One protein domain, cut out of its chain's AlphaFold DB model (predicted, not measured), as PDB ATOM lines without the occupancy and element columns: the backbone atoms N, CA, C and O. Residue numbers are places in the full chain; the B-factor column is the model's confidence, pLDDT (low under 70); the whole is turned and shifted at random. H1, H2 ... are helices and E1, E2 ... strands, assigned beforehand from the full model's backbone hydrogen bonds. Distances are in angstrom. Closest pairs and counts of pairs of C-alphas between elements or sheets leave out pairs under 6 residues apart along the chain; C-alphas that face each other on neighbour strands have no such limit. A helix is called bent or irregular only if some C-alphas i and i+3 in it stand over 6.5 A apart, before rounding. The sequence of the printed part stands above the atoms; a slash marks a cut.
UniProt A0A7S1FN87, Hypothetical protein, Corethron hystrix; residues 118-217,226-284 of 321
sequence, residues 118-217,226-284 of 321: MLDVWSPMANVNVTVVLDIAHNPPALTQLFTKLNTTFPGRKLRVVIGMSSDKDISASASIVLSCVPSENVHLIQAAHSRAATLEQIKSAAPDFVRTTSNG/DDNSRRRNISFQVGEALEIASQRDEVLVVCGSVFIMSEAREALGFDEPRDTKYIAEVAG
ATOM      1  N   MET A 118     163.175 177.797 177.365       95.50
ATOM      2  CA  MET A 118     162.621 178.096 178.683       95.50
ATOM      3  C   MET A 118     162.061 179.513 178.732       95.50
ATOM      4  O   MET A 118     162.740 180.484 178.384       95.50
ATOM      5  N   LEU A 119     160.835 179.621 179.218       95.06
ATOM      6  CA  LEU A 119     160.076 180.852 179.323       95.06
ATOM      7  C   LEU A 119     159.522 180.982 180.738       95.06
ATOM      8  O   LEU A 119     159.069 179.996 181.310       95.06
ATOM      9  N   ASP A 120     159.484 182.200 181.255       95.69
ATOM     10  CA  ASP A 120     158.630 182.555 182.382       95.69
ATOM     11  C   ASP A 120     157.394 183.267 181.839       95.69
ATOM     12  O   ASP A 120     157.492 184.332 181.220       95.69
ATOM     13  N   VAL A 121     156.234 182.649 182.051       95.69
ATOM     14  CA  VAL A 121     154.941 183.134 181.563       95.69
ATOM     15  C   VAL A 121     154.078 183.537 182.750       95.69
ATOM     16  O   VAL A 121     153.784 182.725 183.627       95.69
ATOM     17  N   TRP A 122     153.657 184.799 182.778       93.38
ATOM     18  CA  TRP A 122     152.758 185.308 183.808       93.38
ATOM     19  C   TRP A 122     151.374 184.644 183.752       93.38
ATOM     20  O   TRP A 122     150.699 184.700 182.725       93.38
ATOM     21  N   SER A 123     150.917 184.084 184.877       91.31
ATOM     22  CA  SER A 123     149.540 183.618 185.089       91.31
ATOM     23  C   SER A 123     148.753 184.673 185.875       91.31
ATOM     24  O   SER A 123     148.948 184.800 187.088       91.31
ATOM     25  N   PRO A 124     147.827 185.424 185.242       85.62
ATOM     26  CA  PRO A 124     147.025 186.429 185.941       85.62
ATOM     27  C   PRO A 124     146.129 185.835 187.029       85.62
ATOM     28  O   PRO A 124     145.869 186.492 188.032       85.62
ATOM     29  N   MET A 125     145.659 184.596 186.840       83.69
ATOM     30  CA  MET A 125     144.733 183.947 187.771       83.69
ATOM     31  C   MET A 125     145.405 183.587 189.099       83.69
ATOM     32  O   MET A 125     144.813 183.783 190.158       83.69
ATOM     33  N   ALA A 126     146.630 183.064 189.047       88.25
ATOM     34  CA  ALA A 126     147.398 182.711 190.240       88.25
ATOM     35  C   ALA A 126     148.332 183.844 190.702       88.25
ATOM     36  O   ALA A 126     148.891 183.762 191.793       88.25
ATOM     37  N   ASN A 127     148.479 184.906 189.901       91.75
ATOM     38  CA  ASN A 127     149.373 186.034 190.152       91.75
ATOM     39  C   ASN A 127     150.831 185.575 190.399       91.75
ATOM     40  O   ASN A 127     151.498 186.048 191.322       91.75
ATOM     41  N   VAL A 128     151.306 184.632 189.575       93.69
ATOM     42  CA  VAL A 128     152.665 184.055 189.609       93.69
ATOM     43  C   VAL A 128     153.201 183.838 188.192       93.69
ATOM     44  O   VAL A 128     152.425 183.676 187.250       93.69
ATOM     45  N   ASN A 129     154.527 183.793 188.039       95.19
ATOM     46  CA  ASN A 129     155.159 183.304 186.813       95.19
ATOM     47  C   ASN A 129     155.223 181.775 186.831       95.19
ATOM     48  O   ASN A 129     155.563 181.178 187.852       95.19
ATOM     49  N   VAL A 130     154.921 181.158 185.692       97.06
ATOM     50  CA  VAL A 130     155.062 179.720 185.459       97.06
ATOM     51  C   VAL A 130     156.243 179.496 184.535       97.06
ATOM     52  O   VAL A 130     156.307 180.094 183.460       97.06
ATOM     53  N   THR A 131     157.139 178.593 184.923       98.19
ATOM     54  CA  THR A 131     158.199 178.130 184.030       98.19
ATOM     55  C   THR A 131     157.606 177.195 182.979       98.19
ATOM     56  O   THR A 131     157.020 176.158 183.306       98.19
ATOM     57  N   VAL A 132     157.771 177.565 181.713       98.38
ATOM     58  CA  VAL A 132     157.312 176.824 180.540       98.38
ATOM     59  C   VAL A 132     158.515 176.386 179.708       98.38
ATOM     60  O   VAL A 132     159.412 177.182 179.444       98.38
ATOM     61  N   VAL A 133     158.524 175.129 179.266       98.38
ATOM     62  CA  VAL A 133     159.524 174.569 178.352       98.38
ATOM     63  C   VAL A 133     158.857 174.178 177.039       98.38
ATOM     64  O   VAL A 133     157.941 173.357 177.028       98.38
ATOM     65  N   LEU A 134     159.335 174.736 175.927       98.19
ATOM     66  CA  LEU A 134     158.904 174.377 174.576       98.19
ATOM     67  C   LEU A 134     159.974 173.518 173.895       98.19
ATOM     68  O   LEU A 134     161.124 173.948 173.759       98.19
ATOM     69  N   ASP A 135     159.603 172.321 173.436       97.56
ATOM     70  CA  ASP A 135     160.531 171.422 172.743       97.56
ATOM     71  C   ASP A 135     159.855 170.574 171.656       97.56
ATOM     72  O   ASP A 135     158.838 169.928 171.890       97.56
ATOM     73  N   ILE A 136     160.433 170.511 170.454       95.62
ATOM     74  CA  ILE A 136     159.859 169.736 169.339       95.62
ATOM     75  C   ILE A 136     160.210 168.237 169.325       95.62
ATOM     76  O   ILE A 136     160.049 167.572 168.289       95.62
ATOM     77  N   ALA A 137     160.707 167.680 170.430       95.44
ATOM     78  CA  ALA A 137     160.911 166.247 170.602       95.44
ATOM     79  C   ALA A 137     159.628 165.484 170.251       95.44
ATOM     80  O   ALA A 137     158.573 165.704 170.834       95.44
ATOM     81  N   HIS A 138     159.723 164.590 169.269       94.19
ATOM     82  CA  HIS A 138     158.572 163.911 168.659       94.19
ATOM     83  C   HIS A 138     158.856 162.434 168.344       94.19
ATOM     84  O   HIS A 138     158.128 161.788 167.591       94.19
ATOM     85  N   ASN A 139     159.981 161.914 168.834       93.44
ATOM     86  CA  ASN A 139     160.395 160.527 168.664       93.44
ATOM     87  C   ASN A 139     161.012 160.005 169.974       93.44
ATOM     88  O   ASN A 139     161.418 160.823 170.805       93.44
ATOM     89  N   PRO A 140     161.104 158.675 170.169       93.25
ATOM     90  CA  PRO A 140     161.532 158.117 171.449       93.25
ATOM     91  C   PRO A 140     162.924 158.594 171.913       93.25
ATOM     92  O   PRO A 140     163.030 159.035 173.059       93.25
ATOM     93  N   PRO A 141     163.980 158.618 171.069       90.44
ATOM     94  CA  PRO A 141     165.277 159.162 171.486       90.44
ATOM     95  C   PRO A 141     165.221 160.634 171.922       90.44
ATOM     96  O   PRO A 141     165.779 160.986 172.957       90.44
ATOM     97  N   ALA A 142     164.518 161.489 171.173       91.62
ATOM     98  CA  ALA A 142     164.398 162.908 171.502       91.62
ATOM     99  C   ALA A 142     163.604 163.136 172.796       91.62
ATOM    100  O   ALA A 142     163.997 163.963 173.609       91.62
ATOM    101  N   LEU A 143     162.520 162.384 173.017       95.50
ATOM    102  CA  LEU A 143     161.743 162.471 174.256       95.50
ATOM    103  C   LEU A 143     162.551 161.977 175.458       95.50
ATOM    104  O   LEU A 143     162.537 162.619 176.501       95.50
ATOM    105  N   THR A 144     163.307 160.889 175.302       93.06
ATOM    106  CA  THR A 144     164.210 160.388 176.352       93.06
ATOM    107  C   THR A 144     165.189 161.480 176.788       93.06
ATOM    108  O   THR A 144     165.365 161.717 177.983       93.06
ATOM    109  N   GLN A 145     165.780 162.190 175.823       90.44
ATOM    110  CA  GLN A 145     166.695 163.297 176.099       90.44
ATOM    111  C   GLN A 145     165.987 164.505 176.712       90.44
ATOM    112  O   GLN A 145     166.478 165.048 177.698       90.44
ATOM    113  N   LEU A 146     164.812 164.882 176.199       94.62
ATOM    114  CA  LEU A 146     164.001 165.960 176.765       94.62
ATOM    115  C   LEU A 146     163.708 165.707 178.249       94.62
ATOM    116  O   LEU A 146     163.987 166.571 179.073       94.62
ATOM    117  N   PHE A 147     163.197 164.528 178.612       95.12
ATOM    118  CA  PHE A 147     162.876 164.218 180.009       95.12
ATOM    119  C   PHE A 147     164.115 164.042 180.888       95.12
ATOM    120  O   PHE A 147     164.083 164.425 182.058       95.12
ATOM    121  N   THR A 148     165.225 163.547 180.333       90.75
ATOM    122  CA  THR A 148     166.510 163.530 181.049       90.75
ATOM    123  C   THR A 148     166.952 164.953 181.386       90.75
ATOM    124  O   THR A 148     167.241 165.240 182.546       90.75
ATOM    125  N   LYS A 149     166.926 165.856 180.399       91.25
ATOM    126  CA  LYS A 149     167.300 167.265 180.560       91.25
ATOM    127  C   LYS A 149     166.343 168.006 181.493       91.25
ATOM    128  O   LYS A 149     166.791 168.719 182.377       91.25
ATOM    129  N   LEU A 150     165.033 167.778 181.392       94.38
ATOM    130  CA  LEU A 150     164.050 168.337 182.330       94.38
ATOM    131  C   LEU A 150     164.351 167.930 183.774       94.38
ATOM    132  O   LEU A 150     164.296 168.773 184.665       94.38
ATOM    133  N   ASN A 151     164.699 166.663 184.018       92.00
ATOM    134  CA  ASN A 151     165.006 166.205 185.368       92.00
ATOM    135  C   ASN A 151     166.321 166.793 185.904       92.00
ATOM    136  O   ASN A 151     166.422 167.050 187.103       92.00
ATOM    137  N   THR A 152     167.340 166.978 185.062       89.19
ATOM    138  CA  THR A 152     168.604 167.598 185.495       89.19
ATOM    139  C   THR A 152     168.465 169.107 185.686       89.19
ATOM    140  O   THR A 152     169.020 169.641 186.643       89.19
ATOM    141  N   THR A 153     167.693 169.792 184.839       91.12
ATOM    142  CA  THR A 153     167.436 171.238 184.940       91.12
ATOM    143  C   THR A 153     166.493 171.584 186.097       91.12
ATOM    144  O   THR A 153     166.707 172.582 186.780       91.12
ATOM    145  N   PHE A 154     165.473 170.761 186.355       94.00
ATOM    146  CA  PHE A 154     164.446 171.011 187.373       94.00
ATOM    147  C   PHE A 154     164.359 169.860 188.389       94.00
ATOM    148  O   PHE A 154     163.321 169.195 188.496       94.00
ATOM    149  N   PRO A 155     165.431 169.596 189.159       92.44
ATOM    150  CA  PRO A 155     165.488 168.439 190.043       92.44
ATOM    151  C   PRO A 155     164.366 168.480 191.088       92.44
ATOM    152  O   PRO A 155     164.220 169.442 191.841       92.44
ATOM    153  N   GLY A 156     163.559 167.416 191.132       90.12
ATOM    154  CA  GLY A 156     162.457 167.260 192.088       90.12
ATOM    155  C   GLY A 156     161.204 168.093 191.796       90.12
ATOM    156  O   GLY A 156     160.230 167.992 192.545       90.12
ATOM    157  N   ARG A 157     161.182 168.892 190.720       95.69
ATOM    158  CA  ARG A 157     159.981 169.626 190.303       95.69
ATOM    159  C   ARG A 157     158.997 168.685 189.610       95.69
ATOM    160  O   ARG A 157     159.382 167.809 188.841       95.69
ATOM    161  N   LYS A 158     157.706 168.891 189.866       97.38
ATOM    162  CA  LYS A 158     156.637 168.205 189.133       97.38
ATOM    163  C   LYS A 158     156.483 168.814 187.745       97.38
ATOM    164  O   LYS A 158     156.607 170.026 187.582       97.38
ATOM    165  N   LEU A 159     156.170 167.966 186.774       98.12
ATOM    166  CA  LEU A 159     155.963 168.362 185.387       98.12
ATOM    167  C   LEU A 159     154.484 168.211 185.014       98.12
ATOM    168  O   LEU A 159     153.830 167.243 185.420       98.12
ATOM    169  N   ARG A 160     153.990 169.139 184.195       97.69
ATOM    170  CA  ARG A 160     152.725 169.042 183.463       97.69
ATOM    171  C   ARG A 160     153.032 169.096 181.979       97.69
ATOM    172  O   ARG A 160     153.719 170.004 181.532       97.69
ATOM    173  N   VAL A 161     152.553 168.122 181.222       97.94
ATOM    174  CA  VAL A 161     152.956 167.925 179.829       97.94
ATOM    175  C   VAL A 161     151.765 168.151 178.915       97.94
ATOM    176  O   VAL A 161     150.746 167.491 179.066       97.94
ATOM    177  N   VAL A 162     151.902 169.038 177.938       96.94
ATOM    178  CA  VAL A 162     151.010 169.149 176.782       96.94
ATOM    179  C   VAL A 162     151.702 168.478 175.606       96.94
ATOM    180  O   VAL A 162     152.799 168.878 175.217       96.94
ATOM    181  N   ILE A 163     151.079 167.446 175.040       96.12
ATOM    182  CA  ILE A 163     151.687 166.641 173.984       96.12
ATOM    183  C   ILE A 163     150.726 166.373 172.826       96.12
ATOM    184  O   ILE A 163     149.590 165.933 173.004       96.12
ATOM    185  N   GLY A 164     151.212 166.615 171.611       93.69
ATOM    186  CA  GLY A 164     150.570 166.191 170.368       93.69
ATOM    187  C   GLY A 164     151.583 165.479 169.492       93.69
ATOM    188  O   GLY A 164     152.721 165.914 169.413       93.69
ATOM    189  N   MET A 165     151.196 164.388 168.836       94.38
ATOM    190  CA  MET A 165     152.132 163.520 168.113       94.38
ATOM    191  C   MET A 165     151.863 163.504 166.611       94.38
ATOM    192  O   MET A 165     150.747 163.764 166.169       94.38
ATOM    193  N   SER A 166     152.878 163.169 165.813       93.81
ATOM    194  CA  SER A 166     152.696 162.881 164.385       93.81
ATOM    195  C   SER A 166     152.363 161.400 164.164       93.81
ATOM    196  O   SER A 166     152.869 160.534 164.876       93.81
ATOM    197  N   SER A 167     151.517 161.100 163.177       93.50
ATOM    198  CA  SER A 167     150.996 159.749 162.904       93.50
ATOM    199  C   SER A 167     152.043 158.775 162.359       93.50
ATOM    200  O   SER A 167     151.863 157.566 162.446       93.50
ATOM    201  N   ASP A 168     153.147 159.292 161.822       92.44
ATOM    202  CA  ASP A 168     154.276 158.528 161.288       92.44
ATOM    203  C   ASP A 168     155.340 158.181 162.344       92.44
ATOM    204  O   ASP A 168     156.409 157.673 162.002       92.44
ATOM    205  N   LYS A 169     155.092 158.495 163.620       93.00
ATOM    206  CA  LYS A 169     156.036 158.275 164.725       93.00
ATOM    207  C   LYS A 169     155.619 157.098 165.593       93.00
ATOM    208  O   LYS A 169     154.469 156.670 165.586       93.00
ATOM    209  N   ASP A 170     156.575 156.590 166.367       95.31
ATOM    210  CA  ASP A 170     156.318 155.541 167.352       95.31
ATOM    211  C   ASP A 170     155.611 156.136 168.579       95.31
ATOM    212  O   ASP A 170     156.242 156.556 169.555       95.31
ATOM    213  N   ILE A 171     154.284 156.238 168.473       94.88
ATOM    214  CA  ILE A 171     153.405 156.805 169.500       94.88
ATOM    215  C   ILE A 171     153.479 155.994 170.794       94.88
ATOM    216  O   ILE A 171     153.562 156.578 171.870       94.88
ATOM    217  N   SER A 172     153.499 154.662 170.700       95.06
ATOM    218  CA  SER A 172     153.463 153.783 171.872       95.06
ATOM    219  C   SER A 172     154.754 153.873 172.692       95.06
ATOM    220  O   SER A 172     154.709 154.095 173.907       95.06
ATOM    221  N   ALA A 173     155.919 153.805 172.034       95.31
ATOM    222  CA  ALA A 173     157.202 153.960 172.719       95.31
ATOM    223  C   ALA A 173     157.370 155.370 173.302       95.31
ATOM    224  O   ALA A 173     157.838 155.531 174.429       95.31
ATOM    225  N   SER A 174     156.944 156.395 172.561       95.88
ATOM    226  CA  SER A 174     156.978 157.783 173.031       95.88
ATOM    227  C   SER A 174     156.097 157.996 174.262       95.88
ATOM    228  O   SER A 174     156.543 158.598 175.236       95.88
ATOM    229  N   ALA A 175     154.872 157.469 174.249       94.25
ATOM    230  CA  ALA A 175     153.962 157.550 175.383       94.25
ATOM    231  C   ALA A 175     154.513 156.830 176.615       94.25
ATOM    232  O   ALA A 175     154.446 157.372 177.712       94.25
ATOM    233  N   SER A 176     155.127 155.659 176.424       94.81
ATOM    234  CA  SER A 176     155.773 154.905 177.506       94.81
ATOM    235  C   SER A 176     156.888 155.713 178.182       94.81
ATOM    236  O   SER A 176     156.997 155.710 179.406       94.81
ATOM    237  N   ILE A 177     157.683 156.460 177.405       95.56
ATOM    238  CA  ILE A 177     158.711 157.362 177.946       95.56
ATOM    239  C   ILE A 177     158.068 158.485 178.760       95.56
ATOM    240  O   ILE A 177     158.453 158.687 179.910       95.56
ATOM    241  N   VAL A 178     157.066 159.173 178.201       95.50
ATOM    242  CA  VAL A 178     156.349 160.257 178.898       95.50
ATOM    243  C   VAL A 178     155.772 159.747 180.222       95.50
ATOM    244  O   VAL A 178     156.080 160.294 181.277       95.50
ATOM    245  N   LEU A 179     155.013 158.651 180.185       94.25
ATOM    246  CA  LEU A 179     154.334 158.076 181.351       94.25
ATOM    247  C   LEU A 179     155.285 157.484 182.397       94.25
ATOM    248  O   LEU A 179     154.911 157.348 183.559       94.25
ATOM    249  N   SER A 180     156.525 157.161 182.025       93.81
ATOM    250  CA  SER A 180     157.554 156.782 183.001       93.81
ATOM    251  C   SER A 180     158.108 157.967 183.797       93.81
ATOM    252  O   SER A 180     158.698 157.772 184.858       93.81
ATOM    253  N   CYS A 181     157.921 159.188 183.286       93.81
ATOM    254  CA  CYS A 181     158.440 160.419 183.874       93.81
ATOM    255  C   CYS A 181     157.347 161.260 184.540       93.81
ATOM    256  O   CYS A 181     157.640 162.005 185.476       93.81
ATOM    257  N   VAL A 182     156.099 161.166 184.067       93.81
ATOM    258  CA  VAL A 182     154.969 161.946 184.584       93.81
ATOM    259  C   VAL A 182     153.727 161.079 184.803       93.81
ATOM    260  O   VAL A 182     153.451 160.203 183.983       93.81
ATOM    261  N   PRO A 183     152.941 161.327 185.871       92.69
ATOM    262  CA  PRO A 183     151.633 160.700 186.039       92.69
ATOM    263  C   PRO A 183     150.709 161.010 184.857       92.69
ATOM    264  O   PRO A 183     150.785 162.093 184.269       92.69
ATOM    265  N   SER A 184     149.816 160.084 184.508       91.88
ATOM    266  CA  SER A 184     148.954 160.236 183.331       91.88
ATOM    267  C   SER A 184     147.982 161.415 183.451       91.88
ATOM    268  O   SER A 184     147.706 162.077 182.455       91.88
ATOM    269  N   GLU A 185     147.545 161.761 184.664       90.69
ATOM    270  CA  GLU A 185     146.718 162.936 184.976       90.69
ATOM    271  C   GLU A 185     147.439 164.288 184.820       90.69
ATOM    272  O   GLU A 185     146.834 165.357 184.936       90.69
ATOM    273  N   ASN A 186     148.751 164.257 184.585       94.50
ATOM    274  CA  ASN A 186     149.549 165.436 184.278       94.50
ATOM    275  C   ASN A 186     149.790 165.597 182.769       94.50
ATOM    276  O   ASN A 186     150.536 166.493 182.375       94.50
ATOM    277  N   VAL A 187     149.155 164.773 181.924       94.88
ATOM    278  CA  VAL A 187     149.320 164.798 180.465       94.88
ATOM    279  C   VAL A 187     148.068 165.328 179.761       94.88
ATOM    280  O   VAL A 187     146.988 164.744 179.821       94.88
ATOM    281  N   HIS A 188     148.226 166.419 179.023       93.81
ATOM    282  CA  HIS A 188     147.216 167.030 178.168       93.81
ATOM    283  C   HIS A 188     147.469 166.626 176.716       93.81
ATOM    284  O   HIS A 188     148.532 166.907 176.163       93.81
ATOM    285  N   LEU A 189     146.501 165.959 176.091       93.19
ATOM    286  CA  LEU A 189     146.612 165.545 174.693       93.19
ATOM    287  C   LEU A 189     146.029 166.608 173.764       93.19
ATOM    288  O   LEU A 189     144.904 167.060 173.966       93.19
ATOM    289  N   ILE A 190     146.760 166.926 172.699       92.25
ATOM    290  CA  ILE A 190     146.337 167.860 171.649       92.25
ATOM    291  C   ILE A 190     146.511 167.250 170.260       92.25
ATOM    292  O   ILE A 190     147.255 166.287 170.064       92.25
ATOM    293  N   GLN A 191     145.829 167.831 169.272       89.50
ATOM    294  CA  GLN A 191     145.929 167.425 167.874       89.50
ATOM    295  C   GLN A 191     146.147 168.656 166.991       89.50
ATOM    296  O   GLN A 191     145.300 169.542 166.937       89.50
ATOM    297  N   ALA A 192     147.252 168.680 166.243       88.81
ATOM    298  CA  ALA A 192     147.480 169.720 165.242       88.81
ATOM    299  C   ALA A 192     146.528 169.582 164.045       88.81
ATOM    300  O   ALA A 192     146.184 168.475 163.620       88.81
ATOM    301  N   ALA A 193     146.166 170.714 163.441       87.12
ATOM    302  CA  ALA A 193     145.391 170.780 162.203       87.12
ATOM    303  C   ALA A 193     146.263 170.472 160.966       87.12
ATOM    304  O   ALA A 193     146.367 171.276 160.041       87.12
ATOM    305  N   HIS A 194     146.917 169.307 160.957       86.38
ATOM    306  CA  HIS A 194     147.874 168.909 159.929       86.38
ATOM    307  C   HIS A 194     147.679 167.445 159.509       86.38
ATOM    308  O   HIS A 194     147.410 166.587 160.344       86.38
ATOM    309  N   SER A 195     147.870 167.126 158.224       87.81
ATOM    310  CA  SER A 195     147.644 165.771 157.678       87.81
ATOM    311  C   SER A 195     148.563 164.698 158.270       87.81
ATOM    312  O   SER A 195     148.210 163.523 158.309       87.81
ATOM    313  N   ARG A 196     149.744 165.104 158.745       91.12
ATOM    314  CA  ARG A 196     150.699 164.231 159.448       91.12
ATOM    315  C   ARG A 196     150.486 164.177 160.961       91.12
ATOM    316  O   ARG A 196     151.220 163.456 161.626       91.12
ATOM    317  N   ALA A 197     149.555 164.946 161.521       90.06
ATOM    318  CA  ALA A 197     149.247 164.857 162.943       90.06
ATOM    319  C   ALA A 197     148.492 163.554 163.226       90.06
ATOM    320  O   ALA A 197     147.595 163.172 162.474       90.06
ATOM    321  N   ALA A 198     148.854 162.872 164.309       91.88
ATOM    322  CA  ALA A 198     148.057 161.777 164.829       91.88
ATOM    323  C   ALA A 198     146.754 162.339 165.402       91.88
ATOM    324  O   ALA A 198     146.755 163.372 166.077       91.88
ATOM    325  N   THR A 199     145.638 161.658 165.153       91.25
ATOM    326  CA  THR A 199     144.383 162.006 165.818       91.25
ATOM    327  C   THR A 199     144.424 161.593 167.286       91.25
ATOM    328  O   THR A 199     145.173 160.690 167.673       91.25
ATOM    329  N   LEU A 200     143.585 162.209 168.120       89.69
ATOM    330  CA  LEU A 200     143.475 161.807 169.526       89.69
ATOM    331  C   LEU A 200     143.080 160.328 169.678       89.69
ATOM    332  O   LEU A 200     143.505 159.673 170.627       89.69
ATOM    333  N   GLU A 201     142.284 159.788 168.756       89.88
ATOM    334  CA  GLU A 201     141.898 158.375 168.727       89.88
ATOM    335  C   GLU A 201     143.094 157.472 168.412       89.88
ATOM    336  O   GLU A 201     143.263 156.443 169.063       89.88
ATOM    337  N   GLN A 202     143.952 157.869 167.467       91.44
ATOM    338  CA  GLN A 202     145.188 157.143 167.165       91.44
ATOM    339  C   GLN A 202     146.133 157.137 168.368       91.44
ATOM    340  O   GLN A 202     146.671 156.084 168.711       91.44
ATOM    341  N   ILE A 203     146.281 158.284 169.040       91.50
ATOM    342  CA  ILE A 203     147.117 158.398 170.241       91.50
ATOM    343  C   ILE A 203     146.587 157.486 171.350       91.50
ATOM    344  O   ILE A 203     147.338 156.673 171.876       91.50
ATOM    345  N   LYS A 204     145.287 157.548 171.651       89.81
ATOM    346  CA  LYS A 204     144.658 156.709 172.686       89.81
ATOM    347  C   LYS A 204     144.706 155.218 172.362       89.81
ATOM    348  O   LYS A 204     144.863 154.409 173.265       89.81
ATOM    349  N   SER A 205     144.564 154.854 171.089       92.12
ATOM    350  CA  SER A 205     144.654 153.459 170.652       92.12
ATOM    351  C   SER A 205     146.063 152.893 170.865       92.12
ATOM    352  O   SER A 205     146.219 151.772 171.340       92.12
ATOM    353  N   ALA A 206     147.097 153.683 170.560       91.44
ATOM    354  CA  ALA A 206     148.494 153.280 170.724       91.44
ATOM    355  C   ALA A 206     149.019 153.411 172.169       91.44
ATOM    356  O   ALA A 206     150.011 152.768 172.520       91.44
ATOM    357  N   ALA A 207     148.377 154.250 172.983       89.56
ATOM    358  CA  ALA A 207     148.750 154.561 174.358       89.56
ATOM    359  C   ALA A 207     147.495 154.695 175.248       89.56
ATOM    360  O   ALA A 207     147.104 155.810 175.608       89.56
ATOM    361  N   PRO A 208     146.844 153.573 175.605       87.38
ATOM    362  CA  PRO A 208     145.601 153.583 176.383       87.38
ATOM    363  C   PRO A 208     145.777 154.150 177.798       87.38
ATOM    364  O   PRO A 208     144.816 154.660 178.373       87.38
ATOM    365  N   ASP A 209     147.000 154.109 178.329       86.31
ATOM    366  CA  ASP A 209     147.348 154.621 179.657       86.31
ATOM    367  C   ASP A 209     147.435 156.154 179.717       86.31
ATOM    368  O   ASP A 209     147.502 156.728 180.807       86.31
ATOM    369  N   PHE A 210     147.385 156.850 178.572       83.25
ATOM    370  CA  PHE A 210     147.111 158.283 178.573       83.25
ATOM    371  C   PHE A 210     145.663 158.526 179.003       83.25
ATOM    372  O   PHE A 210     144.722 158.552 178.203       83.25
ATOM    373  N   VAL A 211     145.494 158.725 180.307       69.94
ATOM    374  CA  VAL A 211     144.229 159.140 180.900       69.94
ATOM    375  C   VAL A 211     143.889 160.542 180.401       69.94
ATOM    376  O   VAL A 211     144.746 161.408 180.247       69.94
ATOM    377  N   ARG A 212     142.605 160.778 180.124       60.66
ATOM    378  CA  ARG A 212     142.119 162.119 179.794       60.66
ATOM    379  C   ARG A 212     142.322 163.032 180.999       60.66
ATOM    380  O   ARG A 212     141.555 162.940 181.954       60.66
ATOM    381  N   THR A 213     143.265 163.964 180.912       52.78
ATOM    382  CA  THR A 213     143.258 165.127 181.800       52.78
ATOM    383  C   THR A 213     142.131 166.045 181.346       52.78
ATOM    384  O   THR A 213     142.264 166.836 180.422       52.78
ATOM    385  N   THR A 214     140.959 165.848 181.936       44.59
ATOM    386  CA  THR A 214     139.901 166.854 181.992       44.59
ATOM    387  C   THR A 214     139.659 167.114 183.464       44.59
ATOM    388  O   THR A 214     139.194 166.217 184.168       44.59
ATOM    389  N   SER A 215     139.964 168.311 183.944       42.41
ATOM    390  CA  SER A 215     139.606 168.721 185.301       42.41
ATOM    391  C   SER A 215     139.236 170.197 185.230       42.41
ATOM    392  O   SER A 215     140.108 171.035 185.076       42.41
ATOM    393  N   ASN A 216     137.959 170.572 185.258       36.81
ATOM    394  CA  ASN A 216     137.075 170.334 186.396       36.81
ATOM    395  C   ASN A 216     135.586 170.273 185.999       36.81
ATOM    396  O   ASN A 216     135.093 171.113 185.257       36.81
ATOM    397  N   GLY A 217     134.833 169.356 186.608       34.00
ATOM    398  CA  GLY A 217     133.567 169.734 187.248       34.00
ATOM    399  C   GLY A 217     132.341 170.119 186.411       34.00
ATOM    400  O   GLY A 217     131.371 170.558 187.019       34.00
ATOM    401  N   ASP A 226     129.849 171.107 171.373       50.12
ATOM    402  CA  ASP A 226     130.993 170.405 170.778       50.12
ATOM    403  C   ASP A 226     132.239 170.243 171.688       50.12
ATOM    404  O   ASP A 226     133.321 170.799 171.476       50.12
ATOM    405  N   ASP A 227     132.078 169.442 172.732       56.72
ATOM    406  CA  ASP A 227     133.064 169.074 173.749       56.72
ATOM    407  C   ASP A 227     134.287 168.341 173.152       56.72
ATOM    408  O   ASP A 227     135.394 168.382 173.685       56.72
ATOM    409  N   ASN A 228     134.134 167.726 171.974       58.88
ATOM    410  CA  ASN A 228     135.244 167.115 171.243       58.88
ATOM    411  C   ASN A 228     136.118 168.132 170.497       58.88
ATOM    412  O   ASN A 228     137.325 167.912 170.401       58.88
ATOM    413  N   SER A 229     135.558 169.229 169.985       62.94
ATOM    414  CA  SER A 229     136.334 170.267 169.293       62.94
ATOM    415  C   SER A 229     137.233 171.051 170.250       62.94
ATOM    416  O   SER A 229     138.427 171.206 169.982       62.94
ATOM    417  N   ARG A 230     136.721 171.433 171.431       64.25
ATOM    418  CA  ARG A 230     137.527 172.102 172.474       64.25
ATOM    419  C   ARG A 230     138.714 171.260 172.942       64.25
ATOM    420  O   ARG A 230     139.802 171.789 173.126       64.25
ATOM    421  N   ARG A 231     138.531 169.944 173.063       65.56
ATOM    422  CA  ARG A 231     139.578 168.998 173.489       65.56
ATOM    423  C   ARG A 231     140.720 168.824 172.498       65.56
ATOM    424  O   ARG A 231     141.782 168.357 172.884       65.56
ATOM    425  N   ARG A 232     140.498 169.135 171.221       68.06
ATOM    426  CA  ARG A 232     141.545 169.072 170.190       68.06
ATOM    427  C   ARG A 232     142.318 170.383 170.081       68.06
ATOM    428  O   ARG A 232     143.408 170.378 169.522       68.06
ATOM    429  N   ASN A 233     141.746 171.482 170.573       83.31
ATOM    430  CA  ASN A 233     142.287 172.820 170.397       83.31
ATOM    431  C   ASN A 233     143.559 173.015 171.234       83.31
ATOM    432  O   ASN A 233     143.549 172.817 172.451       83.31
ATOM    433  N   ILE A 234     144.644 173.413 170.568       89.62
ATOM    434  CA  ILE A 234     145.958 173.548 171.196       89.62
ATOM    435  C   ILE A 234     145.928 174.713 172.178       89.62
ATOM    436  O   ILE A 234     146.338 174.542 173.323       89.62
ATOM    437  N   SER A 235     145.385 175.865 171.772       90.94
ATOM    438  CA  SER A 235     145.349 177.051 172.633       90.94
ATOM    439  C   SER A 235     144.601 176.816 173.942       90.94
ATOM    440  O   SER A 235     145.071 177.225 175.001       90.94
ATOM    441  N   PHE A 236     143.470 176.110 173.889       89.81
ATOM    442  CA  PHE A 236     142.692 175.771 175.076       89.81
ATOM    443  C   PHE A 236     143.470 174.849 176.022       89.81
ATOM    444  O   PHE A 236     143.553 175.136 177.211       89.81
ATOM    445  N   GLN A 237     144.066 173.768 175.509       92.00
ATOM    446  CA  GLN A 237     144.811 172.816 176.342       92.00
ATOM    447  C   GLN A 237     146.105 173.412 176.913       92.00
ATOM    448  O   GLN A 237     146.451 173.116 178.052       92.00
ATOM    449  N   VAL A 238     146.799 174.276 176.163       94.88
ATOM    450  CA  VAL A 238     147.964 175.016 176.675       94.88
ATOM    451  C   VAL A 238     147.545 175.986 177.781       94.88
ATOM    452  O   VAL A 238     148.189 176.009 178.826       94.88
ATOM    453  N   GLY A 239     146.447 176.728 177.592       93.56
ATOM    454  CA  GLY A 239     145.898 177.621 178.615       93.56
ATOM    455  C   GLY A 239     145.487 176.876 179.888       93.56
ATOM    456  O   GLY A 239     145.946 177.219 180.971       93.56
ATOM    457  N   GLU A 240     144.702 175.803 179.758       92.38
ATOM    458  CA  GLU A 240     144.282 174.957 180.889       92.38
ATOM    459  C   GLU A 240     145.494 174.371 181.633       92.38
ATOM    460  O   GLU A 240     145.560 174.406 182.863       92.38
ATOM    461  N   ALA A 241     146.493 173.870 180.903       95.00
ATOM    462  CA  ALA A 241     147.701 173.328 181.511       95.00
ATOM    463  C   ALA A 241     148.533 174.407 182.225       95.00
ATOM    464  O   ALA A 241     149.042 174.148 183.315       95.00
ATOM    465  N   LEU A 242     148.643 175.613 181.659       96.00
ATOM    466  CA  LEU A 242     149.315 176.757 182.285       96.00
ATOM    467  C   LEU A 242     148.628 177.161 183.593       96.00
ATOM    468  O   LEU A 242     149.290 177.377 184.609       96.00
ATOM    469  N   GLU A 243     147.299 177.212 183.586       94.12
ATOM    470  CA  GLU A 243     146.500 177.517 184.767       94.12
ATOM    471  C   GLU A 243     146.725 176.493 185.884       94.12
ATOM    472  O   GLU A 243     147.051 176.874 187.012       94.12
ATOM    473  N   ILE A 244     146.627 175.196 185.578       95.25
ATOM    474  CA  ILE A 244     146.839 174.138 186.575       95.25
ATOM    475  C   ILE A 244     148.287 174.147 187.079       95.25
ATOM    476  O   ILE A 244     148.512 174.044 188.287       95.25
ATOM    477  N   ALA A 245     149.264 174.313 186.182       96.44
ATOM    478  CA  ALA A 245     150.672 174.393 186.554       96.44
ATOM    479  C   ALA A 245     150.934 175.562 187.514       96.44
ATOM    480  O   ALA A 245     151.615 175.381 188.524       96.44
ATOM    481  N   SER A 246     150.304 176.720 187.273       96.00
ATOM    482  CA  SER A 246     150.412 177.895 188.147       96.00
ATOM    483  C   SER A 246     149.864 177.660 189.558       96.00
ATOM    484  O   SER A 246     150.420 178.165 190.528       96.00
ATOM    485  N   GLN A 247     148.812 176.851 189.698       95.06
ATOM    486  CA  GLN A 247     148.204 176.529 190.995       95.06
ATOM    487  C   GLN A 247     148.976 175.456 191.773       95.06
ATOM    488  O   GLN A 247     148.837 175.354 192.992       95.06
ATOM    489  N   ARG A 248     149.746 174.618 191.071       95.12
ATOM    490  CA  ARG A 248     150.416 173.435 191.635       95.12
ATOM    491  C   ARG A 248     151.939 173.548 191.686       95.12
ATOM    492  O   ARG A 248     152.584 172.578 192.082       95.12
ATOM    493  N   ASP A 249     152.490 174.702 191.308       94.88
ATOM    494  CA  ASP A 249     153.933 174.956 191.202       94.88
ATOM    495  C   ASP A 249     154.653 173.917 190.310       94.88
ATOM    496  O   ASP A 249     155.748 173.420 190.601       94.88
ATOM    497  N   GLU A 250     154.014 173.555 189.195       97.31
ATOM    498  CA  GLU A 250     154.541 172.602 188.210       97.31
ATOM    499  C   GLU A 250     155.278 173.339 187.081       97.31
ATOM    500  O   GLU A 250     154.937 174.467 186.731       97.31
ATOM    501  N   VAL A 251     156.268 172.681 186.473       98.38
ATOM    502  CA  VAL A 251     156.855 173.136 185.203       98.38
ATOM    503  C   VAL A 251     155.944 172.667 184.071       98.38
ATOM    504  O   VAL A 251     155.665 171.469 183.957       98.38
ATOM    505  N   LEU A 252     155.488 173.594 183.229       98.50
ATOM    506  CA  LEU A 252     154.715 173.265 182.033       98.50
ATOM    507  C   LEU A 252     155.668 172.897 180.893       98.50
ATOM    508  O   LEU A 252     156.581 173.647 180.575       98.50
ATOM    509  N   VAL A 253     155.437 171.769 180.239       98.62
ATOM    510  CA  VAL A 253     156.226 171.298 179.100       98.62
ATOM    511  C   VAL A 253     155.295 171.120 177.911       98.62
ATOM    512  O   VAL A 253     154.318 170.386 178.014       98.62
ATOM    513  N   VAL A 254     155.596 171.746 176.775       98.38
ATOM    514  CA  VAL A 254     154.860 171.546 175.519       98.38
ATOM    515  C   VAL A 254     155.770 170.844 174.518       98.38
ATOM    516  O   VAL A 254     156.829 171.372 174.168       98.38
ATOM    517  N   CYS A 255     155.378 169.649 174.063       98.06
ATOM    518  CA  CYS A 255     156.202 168.835 173.169       98.06
ATOM    519  C   CYS A 255     155.417 167.891 172.243       98.06
ATOM    520  O   CYS A 255     154.190 167.900 172.185       98.06
ATOM    521  N   GLY A 256     156.131 167.068 171.473       94.94
ATOM    522  CA  GLY A 256     155.564 165.951 170.712       94.94
ATOM    523  C   GLY A 256     155.493 166.156 169.200       94.94
ATOM    524  O   GLY A 256     155.459 165.173 168.457       94.94
ATOM    525  N   SER A 257     155.485 167.399 168.713       93.00
ATOM    526  CA  SER A 257     155.470 167.684 167.276       93.00
ATOM    527  C   SER A 257     155.869 169.125 166.976       93.00
ATOM    528  O   SER A 257     155.580 170.033 167.743       93.00
ATOM    529  N   VAL A 258     156.464 169.358 165.806       92.06
ATOM    530  CA  VAL A 258     156.664 170.723 165.293       92.06
ATOM    531  C   VAL A 258     155.329 171.388 164.927       92.06
ATOM    532  O   VAL A 258     155.177 172.593 165.087       92.06
ATOM    533  N   PHE A 259     154.323 170.605 164.513       90.38
ATOM    534  CA  PHE A 259     153.048 171.123 163.998       90.38
ATOM    535  C   PHE A 259     152.159 171.789 165.056       90.38
ATOM    536  O   PHE A 259     151.172 172.422 164.696       90.38
ATOM    537  N   ILE A 260     152.474 171.625 166.342       92.12
ATOM    538  CA  ILE A 260     151.717 172.239 167.439       92.12
ATOM    539  C   ILE A 260     152.346 173.548 167.936       92.12
ATOM    540  O   ILE A 260     151.702 174.284 168.676       92.12
ATOM    541  N   MET A 261     153.598 173.835 167.565       94.25
ATOM    542  CA  MET A 261     154.408 174.837 168.266       94.25
ATOM    543  C   MET A 261     153.962 176.266 168.012       94.25
ATOM    544  O   MET A 261     153.896 177.035 168.959       94.25
ATOM    545  N   SER A 262     153.620 176.615 166.772       91.56
ATOM    546  CA  SER A 262     153.142 177.966 166.456       91.56
ATOM    547  C   SER A 262     151.863 178.291 167.243       91.56
ATOM    548  O   SER A 262     151.827 179.281 167.963       91.56
ATOM    549  N   GLU A 263     150.862 177.399 167.240       91.69
ATOM    550  CA  GLU A 263     149.617 177.609 168.002       91.69
ATOM    551  C   GLU A 263     149.848 177.579 169.525       91.69
ATOM    552  O   GLU A 263     149.191 178.311 170.265       91.69
ATOM    553  N   ALA A 264     150.803 176.778 170.012       94.62
ATOM    554  CA  ALA A 264     151.183 176.777 171.423       94.62
ATOM    555  C   ALA A 264     151.865 178.086 171.845       94.62
ATOM    556  O   ALA A 264     151.551 178.621 172.905       94.62
ATOM    557  N   ARG A 265     152.765 178.630 171.021       95.06
ATOM    558  CA  ARG A 265     153.416 179.924 171.264       95.06
ATOM    559  C   ARG A 265     152.404 181.064 171.235       95.06
ATOM    560  O   ARG A 265     152.393 181.881 172.151       95.06
ATOM    561  N   GLU A 266     151.494 181.072 170.264       92.44
ATOM    562  CA  GLU A 266     150.386 182.036 170.223       92.44
ATOM    563  C   GLU A 266     149.534 181.971 171.501       92.44
ATOM    564  O   GLU A 266     149.194 183.003 172.078       92.44
ATOM    565  N   ALA A 267     149.246 180.764 172.002       92.00
ATOM    566  CA  ALA A 267     148.501 180.573 173.248       92.00
ATOM    567  C   ALA A 267     149.231 181.101 174.494       92.00
ATOM    568  O   ALA A 267     148.585 181.457 175.477       92.00
ATOM    569  N   LEU A 268     150.563 181.171 174.447       93.88
ATOM    570  CA  LEU A 268     151.395 181.759 175.496       93.88
ATOM    571  C   LEU A 268     151.597 183.270 175.318       93.88
ATOM    572  O   LEU A 268     152.190 183.888 176.196       93.88
ATOM    573  N   GLY A 269     151.093 183.866 174.230       91.44
ATOM    574  CA  GLY A 269     151.129 185.308 173.970       91.44
ATOM    575  C   GLY A 269     152.232 185.778 173.016       91.44
ATOM    576  O   GLY A 269     152.487 186.979 172.941       91.44
ATOM    577  N   PHE A 270     152.885 184.869 172.288       87.56
ATOM    578  CA  PHE A 270     153.800 185.252 171.210       87.56
ATOM    579  C   PHE A 270     153.033 185.715 169.971       87.56
ATOM    580  O   PHE A 270     152.005 185.142 169.611       87.56
ATOM    581  N   ASP A 271     153.583 186.721 169.293       84.25
ATOM    582  CA  ASP A 271     153.168 187.096 167.945       84.25
ATOM    583  C   ASP A 271     154.020 186.315 166.938       84.25
ATOM    584  O   ASP A 271     155.184 186.640 166.697       84.25
ATOM    585  N   GLU A 272     153.471 185.215 166.427       81.00
ATOM    586  CA  GLU A 272     154.157 184.372 165.453       81.00
ATOM    587  C   GLU A 272     154.075 184.995 164.052       81.00
ATOM    588  O   GLU A 272     152.980 185.343 163.593       81.00
ATOM    589  N   PRO A 273     155.198 185.102 163.317       75.50
ATOM    590  CA  PRO A 273     155.161 185.550 161.936       75.50
ATOM    591  C   PRO A 273     154.314 184.577 161.106       75.50
ATOM    592  O   PRO A 273     154.563 183.373 161.072       75.50
ATOM    593  N   ARG A 274     153.289 185.109 160.434       66.50
ATOM    594  CA  ARG A 274     152.389 184.330 159.579       66.50
ATOM    595  C   ARG A 274     152.659 184.623 158.116       66.50
ATOM    596  O   ARG A 274     152.716 185.784 157.708       66.50
ATOM    597  N   ASP A 275     152.727 183.560 157.324       67.88
ATOM    598  CA  ASP A 275     152.769 183.685 155.875       67.88
ATOM    599  C   ASP A 275     151.561 184.476 155.367       67.88
ATOM    600  O   ASP A 275     150.427 184.354 155.849       67.88
ATOM    601  N   THR A 276     151.799 185.302 154.350       67.38
ATOM    602  CA  THR A 276     150.706 185.999 153.671       67.38
ATOM    603  C   THR A 276     149.742 184.988 153.044       67.38
ATOM    604  O   THR A 276     150.145 183.911 152.600       67.38
ATOM    605  N   LYS A 277     148.455 185.354 152.939       58.12
ATOM    606  CA  LYS A 277     147.419 184.496 152.328       58.12
ATOM    607  C   LYS A 277     147.813 183.968 150.945       58.12
ATOM    608  O   LYS A 277     147.462 182.846 150.610       58.12
ATOM    609  N   TYR A 278     148.556 184.768 150.181       47.19
ATOM    610  CA  TYR A 278     149.038 184.396 148.857       47.19
ATOM    611  C   TYR A 278     150.024 183.224 148.925       47.19
ATOM    612  O   TYR A 278     149.819 182.236 148.235       47.19
ATOM    613  N   ILE A 279     151.034 183.277 149.802       55.81
ATOM    614  CA  ILE A 279     152.043 182.210 149.954       55.81
ATOM    615  C   ILE A 279     151.395 180.905 150.439       55.81
ATOM    616  O   ILE A 279     151.688 179.840 149.894       55.81
ATOM    617  N   ALA A 280     150.450 180.998 151.379       54.22
ATOM    618  CA  ALA A 280     149.679 179.847 151.846       54.22
ATOM    619  C   ALA A 280     148.868 179.173 150.715       54.22
ATOM    620  O   ALA A 280     148.734 177.950 150.680       54.22
ATOM    621  N   GLU A 281     148.361 179.962 149.762       49.62
ATOM    622  CA  GLU A 281     147.588 179.480 148.613       49.62
ATOM    623  C   GLU A 281     148.480 178.829 147.538       49.62
ATOM    624  O   GLU A 281     148.159 177.740 147.056       49.62
ATOM    625  N   VAL A 282     149.636 179.427 147.201       48.97
ATOM    626  CA  VAL A 282     150.550 178.875 146.175       48.97
ATOM    627  C   VAL A 282     151.301 177.626 146.653       48.97
ATOM    628  O   VAL A 282     151.666 176.782 145.836       48.97
ATOM    629  N   ALA A 283     151.481 177.456 147.967       51.62
ATOM    630  CA  ALA A 283     152.035 176.242 148.575       51.62
ATOM    631  C   ALA A 283     151.056 175.042 148.570       51.62
ATOM    632  O   ALA A 283     151.345 173.993 149.149       51.62
ATOM    633  N   GLY A 284     149.897 175.167 147.907       41.75
ATOM    634  CA  GLY A 284     148.990 174.049 147.636       41.75
ATOM    635  C   GLY A 284     148.276 173.500 148.870       41.75
ATOM    636  O   GLY A 284     147.886 172.333 148.881       41.75
TER     637      GLY A 284
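Overview. This is residues 118 to 217 and 226 to 284 of the 321 residues of the protein "Hypothetical protein" of Corethron hystrix (UniProt A0A7S1FN87). A strongly twisted sheet of five strands curls round one long helix, H5, and H6 packs on both H5 and the sheet. H1 and H2 run side by side and graze the sheet, while residues 275 to 284, with the small helix H7, stick out from the body. The printed part has 159 residues with seven named helices and five named strands, in the order E1 E2 H1 E3 H2 E4 H3 H4 H5 E5 H6 H7, and its class is mixed, helices and strands. The sheet runs E1 E2 E5 E3 E4 and is mixed. The whole is compact, with a radius of gyration of the C-alphas of 15.4 A and spans of 49 by 35 by 34 A.

Arrangement. Begin at E1, residues 118 to 123, an edge strand; it forms a hairpin with E2, residues 128 to 134, antiparallel, where N 121 and O 130 are 2.9 A apart. E2 is parallel to E5, residues 251 to 255, with N 133 and O 252 at 2.8 A. E5 is parallel to E3, residues 159 to 163, with N 162 and O 253 at 2.8 A. E3 is parallel to the other edge strand, E4, residues 187 to 189, with N 188 and O 161 at 2.7 A. H1, residues 140 to 153, only grazes the sheet; E2, H1 and E3 are a split strand-helix-strand unit, with E5 between its two parallel strands and a right-handed crossover. H2, residues 171 to 181, also only grazes the sheet; E3, H2 and E4 are a strand-helix-strand unit, two parallel neighbour strands with a helix between, again right-handed. H1 and H2 touch at a shallow tilt of 17 degrees, the same way, closest at the C-alphas of Pro 140 and Ser 174, 4.8 A. H3, residues 200 to 206, only just touches H2, with 3 pairs of C-alphas within 8 A, closest at Ser 172 and Ala 206, 5.1 A. H4, residues 227 to 232, is close to H5, residues 234 to 248, but not clearly touching; their closest C-alphas, Arg 230 and Phe 236, are 6.8 A apart. The sheet curls round H5, whose residues 234 to 239 alone touch H6, residues 258 to 267, at a steep tilt of 65 degrees; the closest C-alphas, Ser 235 and Ala 267, are 4.8 A apart. H7, residues 277 to 282, is apart from H6. Every O i to N i+4 pair is within hydrogen-bond range in H1, H2, H3, H5 and H7, against 1 of 2 in H4 and 4 of 6 in H6.

Along the chain. Find C-alpha 118 at (162.621, 178.096, 178.683), where E1 begins; E2 then covers 18.9 A and H1 19.7 A. H5 starts at C-alpha 234, (145.958, 173.548, 171.196), and covers 20.9 A. H6 is irregular: C-alphas 259 and 262 are 7.3 A apart. H7 ends at C-alpha 282, (150.550, 178.875, 146.175).

Size, cuts and confidence. Look for the two C-alphas farthest apart at Gly 156 and Val 282, 48.8 A. Residues 218 to 225 are not printed, and C-alphas 217 and 226 are 16.7 A apart across this cut, in the link from H3 to H4. Of the links printed whole, none is long. Confidence is under 70 at residues 211 to 217, 226 to 232 and 274 to 284.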